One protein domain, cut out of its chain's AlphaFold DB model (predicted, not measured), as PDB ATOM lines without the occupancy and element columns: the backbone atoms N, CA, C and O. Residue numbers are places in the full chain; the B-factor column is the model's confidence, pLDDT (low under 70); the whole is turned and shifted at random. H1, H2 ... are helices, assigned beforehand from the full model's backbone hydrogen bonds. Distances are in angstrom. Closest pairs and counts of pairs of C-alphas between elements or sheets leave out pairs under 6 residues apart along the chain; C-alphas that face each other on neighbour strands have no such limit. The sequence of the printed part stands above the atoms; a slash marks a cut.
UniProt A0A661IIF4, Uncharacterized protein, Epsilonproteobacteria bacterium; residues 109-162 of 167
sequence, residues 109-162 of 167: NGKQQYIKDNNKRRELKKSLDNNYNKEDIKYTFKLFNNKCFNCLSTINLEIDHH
ATOM      1  N   ASN A 109      21.921   3.246  -3.543       95.62
ATOM      2  CA  ASN A 109      21.795   4.230  -4.621       95.62
ATOM      3  C   ASN A 109      22.519   5.548  -4.309       95.62
ATOM      4  O   ASN A 109      23.135   6.139  -5.196       95.62
ATOM      5  N   GLY A 110      22.473   6.008  -3.055       95.19
ATOM      6  CA  GLY A 110      23.213   7.186  -2.608       95.19
ATOM      7  C   GLY A 110      24.724   7.003  -2.723       95.19
ATOM      8  O   GLY A 110      25.410   7.870  -3.266       95.19
ATOM      9  N   LYS A 111      25.239   5.844  -2.297       94.88
ATOM     10  CA  LYS A 111      26.663   5.497  -2.418       94.88
ATOM     11  C   LYS A 111      27.108   5.387  -3.877       94.88
ATOM     12  O   LYS A 111      28.129   5.965  -4.245       94.88
ATOM     13  N   GLN A 112      26.326   4.713  -4.721       95.25
ATOM     14  CA  GLN A 112      26.607   4.598  -6.157       95.25
ATOM     15  C   GLN A 112      26.618   5.973  -6.837       95.25
ATOM     16  O   GLN A 112      27.513   6.275  -7.631       95.25
ATOM     17  N   GLN A 113      25.676   6.849  -6.474       92.69
ATOM     18  CA  GLN A 113      25.650   8.223  -6.967       92.69
ATOM     19  C   GLN A 113      26.891   9.007  -6.522       92.69
ATOM     20  O   GLN A 113      27.501   9.685  -7.344       92.69
ATOM     21  N   TYR A 114      27.318   8.871  -5.263       90.94
ATOM     22  CA  TYR A 114      28.541   9.503  -4.765       90.94
ATOM     23  C   TYR A 114      29.786   9.058  -5.546       90.94
ATOM     24  O   TYR A 114      30.591   9.896  -5.955       90.94
ATOM     25  N   ILE A 115      29.930   7.753  -5.804       90.94
ATOM     26  CA  ILE A 115      31.040   7.208  -6.600       90.94
ATOM     27  C   ILE A 115      31.018   7.803  -8.011       90.94
ATOM     28  O   ILE A 115      32.044   8.281  -8.502       90.94
ATOM     29  N   LYS A 116      29.841   7.836  -8.646       92.31
ATOM     30  CA  LYS A 116      29.646   8.417  -9.978       92.31
ATOM     31  C   LYS A 116      30.025   9.899 -10.023       92.31
ATOM     32  O   LYS A 116      30.758  10.310 -10.924       92.31
ATOM     33  N   ASP A 117      29.567  10.686  -9.055       86.38
ATOM     34  CA  ASP A 117      29.860  12.121  -8.972       86.38
ATOM     35  C   ASP A 117      31.354  12.374  -8.729       86.38
ATOM     36  O   ASP A 117      31.950  13.255  -9.353       86.38
ATOM     37  N   ASN A 118      31.993  11.559  -7.887       84.56
ATOM     38  CA  ASN A 118      33.427  11.643  -7.630       84.56
ATOM     39  C   ASN A 118      34.257  11.279  -8.871       84.56
ATOM     40  O   ASN A 118      35.214  11.979  -9.202       84.56
ATOM     41  N   ASN A 119      33.869  10.235  -9.606       85.19
ATOM     42  CA  ASN A 119      34.514   9.867 -10.867       85.19
ATOM     43  C   ASN A 119      34.363  10.980 -11.908       85.19
ATOM     44  O   ASN A 119      35.351  11.386 -12.511       85.19
ATOM     45  N   LYS A 120      33.162  11.560 -12.046       83.38
ATOM     46  CA  LYS A 120      32.932  12.713 -12.927       83.38
ATOM     47  C   LYS A 120      33.819  13.902 -12.551       83.38
ATOM     48  O   LYS A 120      34.399  14.533 -13.430       83.38
ATOM     49  N   ARG A 121      33.967  14.190 -11.252       80.06
ATOM     50  CA  ARG A 121      34.870  15.240 -10.756       80.06
ATOM     51  C   ARG A 121      36.328  14.946 -11.122       80.06
ATOM     52  O   ARG A 121      37.043  15.864 -11.511       80.06
ATOM     53  N   ARG A 122      36.779  13.694 -11.000       77.62
ATOM     54  CA  ARG A 122      38.144  13.277 -11.369       77.62
ATOM     55  C   ARG A 122      38.400  13.416 -12.869       77.62
ATOM     56  O   ARG A 122      39.442  13.937 -13.239       77.62
ATOM     57  N   GLU A 123      37.451  13.016 -13.711       78.38
ATOM     58  CA  GLU A 123      37.557  13.200 -15.166       78.38
ATOM     59  C   GLU A 123      37.589  14.683 -15.548       78.38
ATOM     60  O   GLU A 123      38.450  15.104 -16.318       78.38
ATOM     61  N   LEU A 124      36.745  15.512 -14.921       75.56
ATOM     62  CA  LEU A 124      36.799  16.961 -15.117       75.56
ATOM     63  C   LEU A 124      38.173  17.527 -14.721       75.56
ATOM     64  O   LEU A 124      38.737  18.326 -15.461       75.56
ATOM     65  N   LYS A 125      38.750  17.071 -13.600       71.19
ATOM     66  CA  LYS A 125      40.107  17.458 -13.175       71.19
ATOM     67  C   LYS A 125      41.187  17.088 -14.193       71.19
ATOM     68  O   LYS A 125      42.146  17.835 -14.308       71.19
ATOM     69  N   LYS A 126      41.048  15.970 -14.914       72.88
ATOM     70  CA  LYS A 126      41.989  15.578 -15.980       72.88
ATOM     71  C   LYS A 126      41.853  16.457 -17.224       72.88
ATOM     72  O   LYS A 126      42.852  16.739 -17.868       72.88
ATOM     73  N   SER A 127      40.629  16.877 -17.557       69.12
ATOM     74  CA  SER A 127      40.356  17.752 -18.709       69.12
ATOM     75  C   SER A 127      40.701  19.225 -18.480       69.12
ATOM     76  O   SER A 127      40.752  20.002 -19.428       69.12
ATOM     77  N   LEU A 128      40.894  19.625 -17.222       66.75
ATOM     78  CA  LEU A 128      41.331  20.968 -16.879       66.75
ATOM     79  C   LEU A 128      42.853  21.016 -17.003       66.75
ATOM     80  O   LEU A 128      43.561  20.368 -16.235       66.75
ATOM     81  N   ASP A 129      43.339  21.784 -17.973       60.22
ATOM     82  CA  ASP A 129      44.761  22.077 -18.119       60.22
ATOM     83  C   ASP A 129      45.253  22.792 -16.846       60.22
ATOM     84  O   ASP A 129      44.804  23.891 -16.510       60.22
ATOM     85  N   ASN A 130      46.106  22.121 -16.065       60.41
ATOM     86  CA  ASN A 130      46.534  22.552 -14.729       60.41
ATOM     87  C   ASN A 130      47.667  23.588 -14.788       60.41
ATOM     88  O   ASN A 130      48.575  23.568 -13.960       60.41
ATOM     89  N   ASN A 131      47.580  24.562 -15.693       60.81
ATOM     90  CA  ASN A 131      48.440  25.752 -15.688       60.81
ATOM     91  C   ASN A 131      48.049  26.749 -14.580       60.81
ATOM     92  O   ASN A 131      48.234  27.951 -14.717       60.81
ATOM     93  N   TYR A 132      47.487  26.240 -13.483       64.62
ATOM     94  CA  TYR A 132      47.072  27.012 -12.326       64.62
ATOM     95  C   TYR A 132      48.237  27.080 -11.340       64.62
ATOM     96  O   TYR A 132      48.502  26.144 -10.581       64.62
ATOM     97  N   ASN A 133      48.981  28.175 -11.407       68.25
ATOM     98  CA  ASN A 133      50.251  28.334 -10.717       68.25
ATOM     99  C   ASN A 133      50.088  29.071  -9.368       68.25
ATOM    100  O   ASN A 133      48.993  29.433  -8.933       68.25
ATOM    101  N   LYS A 134      51.202  29.281  -8.653       75.94
ATOM    102  CA  LYS A 134      51.196  29.954  -7.339       75.94
ATOM    103  C   LYS A 134      50.682  31.398  -7.399       75.94
ATOM    104  O   LYS A 134      50.172  31.887  -6.390       75.94
ATOM    105  N   GLU A 135      50.825  32.083  -8.529       78.50
ATOM    106  CA  GLU A 135      50.300  33.437  -8.712       78.50
ATOM    107  C   GLU A 135      48.783  33.426  -8.883       78.50
ATOM    108  O   GLU A 135      48.109  34.222  -8.232       78.50
ATOM    109  N   ASP A 136      48.234  32.464  -9.628       72.50
ATOM    110  CA  ASP A 136      46.783  32.286  -9.773       72.50
ATOM    111  C   ASP A 136      46.110  31.991  -8.428       72.50
ATOM    112  O   ASP A 136      45.035  32.525  -8.122       72.50
ATOM    113  N   ILE A 137      46.778  31.190  -7.586       74.06
ATOM    114  CA  ILE A 137      46.364  30.933  -6.203       74.06
ATOM    115  C   ILE A 137      46.286  32.259  -5.435       74.06
ATOM    116  O   ILE A 137      45.227  32.601  -4.906       74.06
ATOM    117  N   LYS A 138      47.377  33.040  -5.399       81.00
ATOM    118  CA  LYS A 138      47.426  34.334  -4.690       81.00
ATOM    119  C   LYS A 138      46.383  35.322  -5.216       81.00
ATOM    120  O   LYS A 138      45.719  35.986  -4.419       81.00
ATOM    121  N   TYR A 139      46.225  35.405  -6.535       80.56
ATOM    122  CA  TYR A 139      45.232  36.253  -7.182       80.56
ATOM    123  C   TYR A 139      43.816  35.867  -6.758       80.56
ATOM    124  O   TYR A 139      43.034  36.730  -6.373       80.56
ATOM    125  N   THR A 140      43.507  34.572  -6.738       76.06
ATOM    126  CA  THR A 140      42.185  34.067  -6.350       76.06
ATOM    127  C   THR A 140      41.891  34.344  -4.879       76.06
ATOM    128  O   THR A 140      40.830  34.868  -4.552       76.06
ATOM    129  N   PHE A 141      42.851  34.104  -3.985       80.62
ATOM    130  CA  PHE A 141      42.721  34.478  -2.575       80.62
ATOM    131  C   PHE A 141      42.473  35.981  -2.387       80.62
ATOM    132  O   PHE A 141      41.596  36.368  -1.613       80.62
ATOM    133  N   LYS A 142      43.182  36.833  -3.141       84.44
ATOM    134  CA  LYS A 142      42.970  38.288  -3.132       84.44
ATOM    135  C   LYS A 142      41.588  38.670  -3.670       84.44
ATOM    136  O   LYS A 142      40.902  39.465  -3.038       84.44
ATOM    137  N   LEU A 143      41.161  38.085  -4.789       83.25
ATOM    138  CA  LEU A 143      39.871  38.351  -5.433       83.25
ATOM    139  C   LEU A 143      38.694  38.059  -4.494       83.25
ATOM    140  O   LEU A 143      37.732  38.821  -4.443       83.25
ATOM    141  N   PHE A 144      38.792  36.980  -3.717       79.50
ATOM    142  CA  PHE A 144      37.771  36.590  -2.748       79.50
ATOM    143  C   PHE A 144      38.016  37.145  -1.336       79.50
ATOM    144  O   PHE A 144      37.332  36.743  -0.397       79.50
ATOM    145  N   ASN A 145      38.962  38.079  -1.160       84.25
ATOM    146  CA  ASN A 145      39.322  38.672   0.134       84.25
ATOM    147  C   ASN A 145      39.592  37.627   1.232       84.25
ATOM    148  O   ASN A 145      39.194  37.816   2.383       84.25
ATOM    149  N   ASN A 146      40.233  36.512   0.871       81.50
ATOM    150  CA  ASN A 146      40.461  35.358   1.743       81.50
ATOM    151  C   ASN A 146      39.173  34.837   2.404       81.50
ATOM    152  O   ASN A 146      39.165  34.543   3.600       81.50
ATOM    153  N   LYS A 147      38.075  34.740   1.646       80.38
ATOM    154  CA  LYS A 147      36.799  34.174   2.103       80.38
ATOM    155  C   LYS A 147      36.294  33.118   1.132       80.38
ATOM    156  O   LYS A 147      36.268  33.333  -0.074       80.38
ATOM    157  N   CYS A 148      35.794  32.008   1.669       76.06
ATOM    158  CA  CYS A 148      35.146  30.968   0.872       76.06
ATOM    159  C   CYS A 148      33.974  31.556   0.073       76.06
ATOM    160  O   CYS A 148      33.098  32.202   0.652       76.06
ATOM    161  N   PHE A 149      33.896  31.244  -1.222       74.19
ATOM    162  CA  PHE A 149      32.817  31.704  -2.100       74.19
ATOM    163  C   PHE A 149      31.431  31.240  -1.629       74.19
ATOM    164  O   PHE A 149      30.441  31.948  -1.784       74.19
ATOM    165  N   ASN A 150      31.356  30.048  -1.029       68.62
ATOM    166  CA  ASN A 150      30.089  29.419  -0.661       68.62
ATOM    167  C   ASN A 150      29.664  29.683   0.796       68.62
ATOM    168  O   ASN A 150      28.476  29.807   1.077       68.62
ATOM    169  N   CYS A 151      30.608  29.737   1.744       76.50
ATOM    170  CA  CYS A 151      30.291  29.837   3.178       76.50
ATOM    171  C   CYS A 151      30.916  31.035   3.901       76.50
ATOM    172  O   CYS A 151      30.706  31.167   5.103       76.50
ATOM    173  N   LEU A 152      31.681  31.886   3.205       76.12
ATOM    174  CA  LEU A 152      32.366  33.067   3.754       76.12
ATOM    175  C   LEU A 152      33.367  32.788   4.892       76.12
ATOM    176  O   LEU A 152      33.897  33.733   5.476       76.12
ATOM    177  N   SER A 153      33.652  31.515   5.192       75.81
ATOM    178  CA  SER A 153      34.696  31.114   6.140       75.81
ATOM    179  C   SER A 153      36.045  31.697   5.727       75.81
ATOM    180  O   SER A 153      36.330  31.800   4.536       75.81
ATOM    181  N   THR A 154      36.878  32.029   6.707       78.00
ATOM    182  CA  THR A 154      38.283  32.431   6.532       78.00
ATOM    183  C   THR A 154      39.261  31.331   6.963       78.00
ATOM    184  O   THR A 154      40.471  31.501   6.866       78.00
ATOM    185  N   ILE A 155      38.747  30.194   7.449       71.19
ATOM    186  CA  ILE A 155      39.525  29.104   8.055       71.19
ATOM    187  C   ILE A 155      39.629  27.935   7.066       71.19
ATOM    188  O   ILE A 155      38.618  27.558   6.469       71.19
ATOM    189  N   ASN A 156      40.833  27.354   6.930       66.94
ATOM    190  CA  ASN A 156      41.155  26.203   6.066       66.94
ATOM    191  C   ASN A 156      40.687  26.370   4.612       66.94
ATOM    192  O   ASN A 156      40.109  25.467   4.008       66.94
ATOM    193  N   LEU A 157      40.912  27.558   4.054       63.84
ATOM    194  CA  LEU A 157      40.534  27.862   2.685       63.84
ATOM    195  C   LEU A 157      41.448  27.158   1.688       63.84
ATOM    196  O   LEU A 157      42.593  27.544   1.492       63.84
ATOM    197  N   GLU A 158      40.907  26.148   1.021       65.62
ATOM    198  CA  GLU A 158      41.525  25.530  -0.153       65.62
ATOM    199  C   GLU A 158      40.968  26.137  -1.446       65.62
ATOM    200  O   GLU A 158      39.878  26.706  -1.470       65.62
ATOM    201  N   ILE A 159      41.670  25.960  -2.562       65.69
ATOM    202  CA  ILE A 159      41.243  26.457  -3.878       65.69
ATOM    203  C   ILE A 159      39.838  25.991  -4.300       65.69
ATOM    204  O   ILE A 159      39.071  26.771  -4.869       65.69
ATOM    205  N   ASP A 160      39.461  24.761  -3.939       60.19
ATOM    206  CA  ASP A 160      38.141  24.185  -4.223       60.19
ATOM    207  C   ASP A 160      36.999  24.947  -3.501       60.19
ATOM    208  O   ASP A 160      35.832  24.786  -3.864       60.19
ATOM    209  N   HIS A 161      37.315  25.826  -2.534       62.91
ATOM    210  CA  HIS A 161      36.371  26.741  -1.868       62.91
ATOM    211  C   HIS A 161      36.074  28.017  -2.673       62.91
ATOM    212  O   HIS A 161      35.105  28.715  -2.368       62.91
ATOM    213  N   HIS A 162      36.891  28.327  -3.683       66.88
ATOM    214  CA  HIS A 162      36.764  29.513  -4.541       66.88
ATOM    215  C   HIS A 162      36.425  29.137  -5.992       66.88
ATOM    216  O   HIS A 162      35.713  29.872  -6.672       66.88
TER     217      HIS A 162
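What this domain is: This is residues 109 to 162 of the 167 residues of an uncharacterized protein of Epsilonproteobacteria bacterium (UniProt A0A661IIF4). One long helix, H1, sticks out as an arm from a small head, in which the unnamed stretch 144 to 162 folds back beside the shorter helix H2; arm, link and head make an open arch. The printed part has 54 residues with two named helices, H1 then H2, and no named strand; the class is all helix. The whole is loose, with a radius of gyration of the C-alphas of 14.2 A, and spans 39 by 26 by 13 A, only just flat.

Where its parts are: H1, residues 109 to 127, begins at C-alpha 109 (21.795, 4.230, -4.621) and is 26.9 A long. H2, residues 134 to 143, is 14.2 A long and ends at C-alpha 143 (39.871, 38.351, -5.433).

How they stand to each other: H1 and H2 are apart, joined by a short link of 6 residues. Residues 109 to 135, of which 109 to 127 belong to H1, stand free. In H1 and H2 every O i to N i+4 pair is within hydrogen-bond range.

The domain as a whole: The C-alphas farthest apart, of Asn 109 and Glu 135, are 41.0 A apart. The printed part has no cut. Its mean pLDDT is 76.9; residues 127 to 133, 150 and 156 to 162 are under 70.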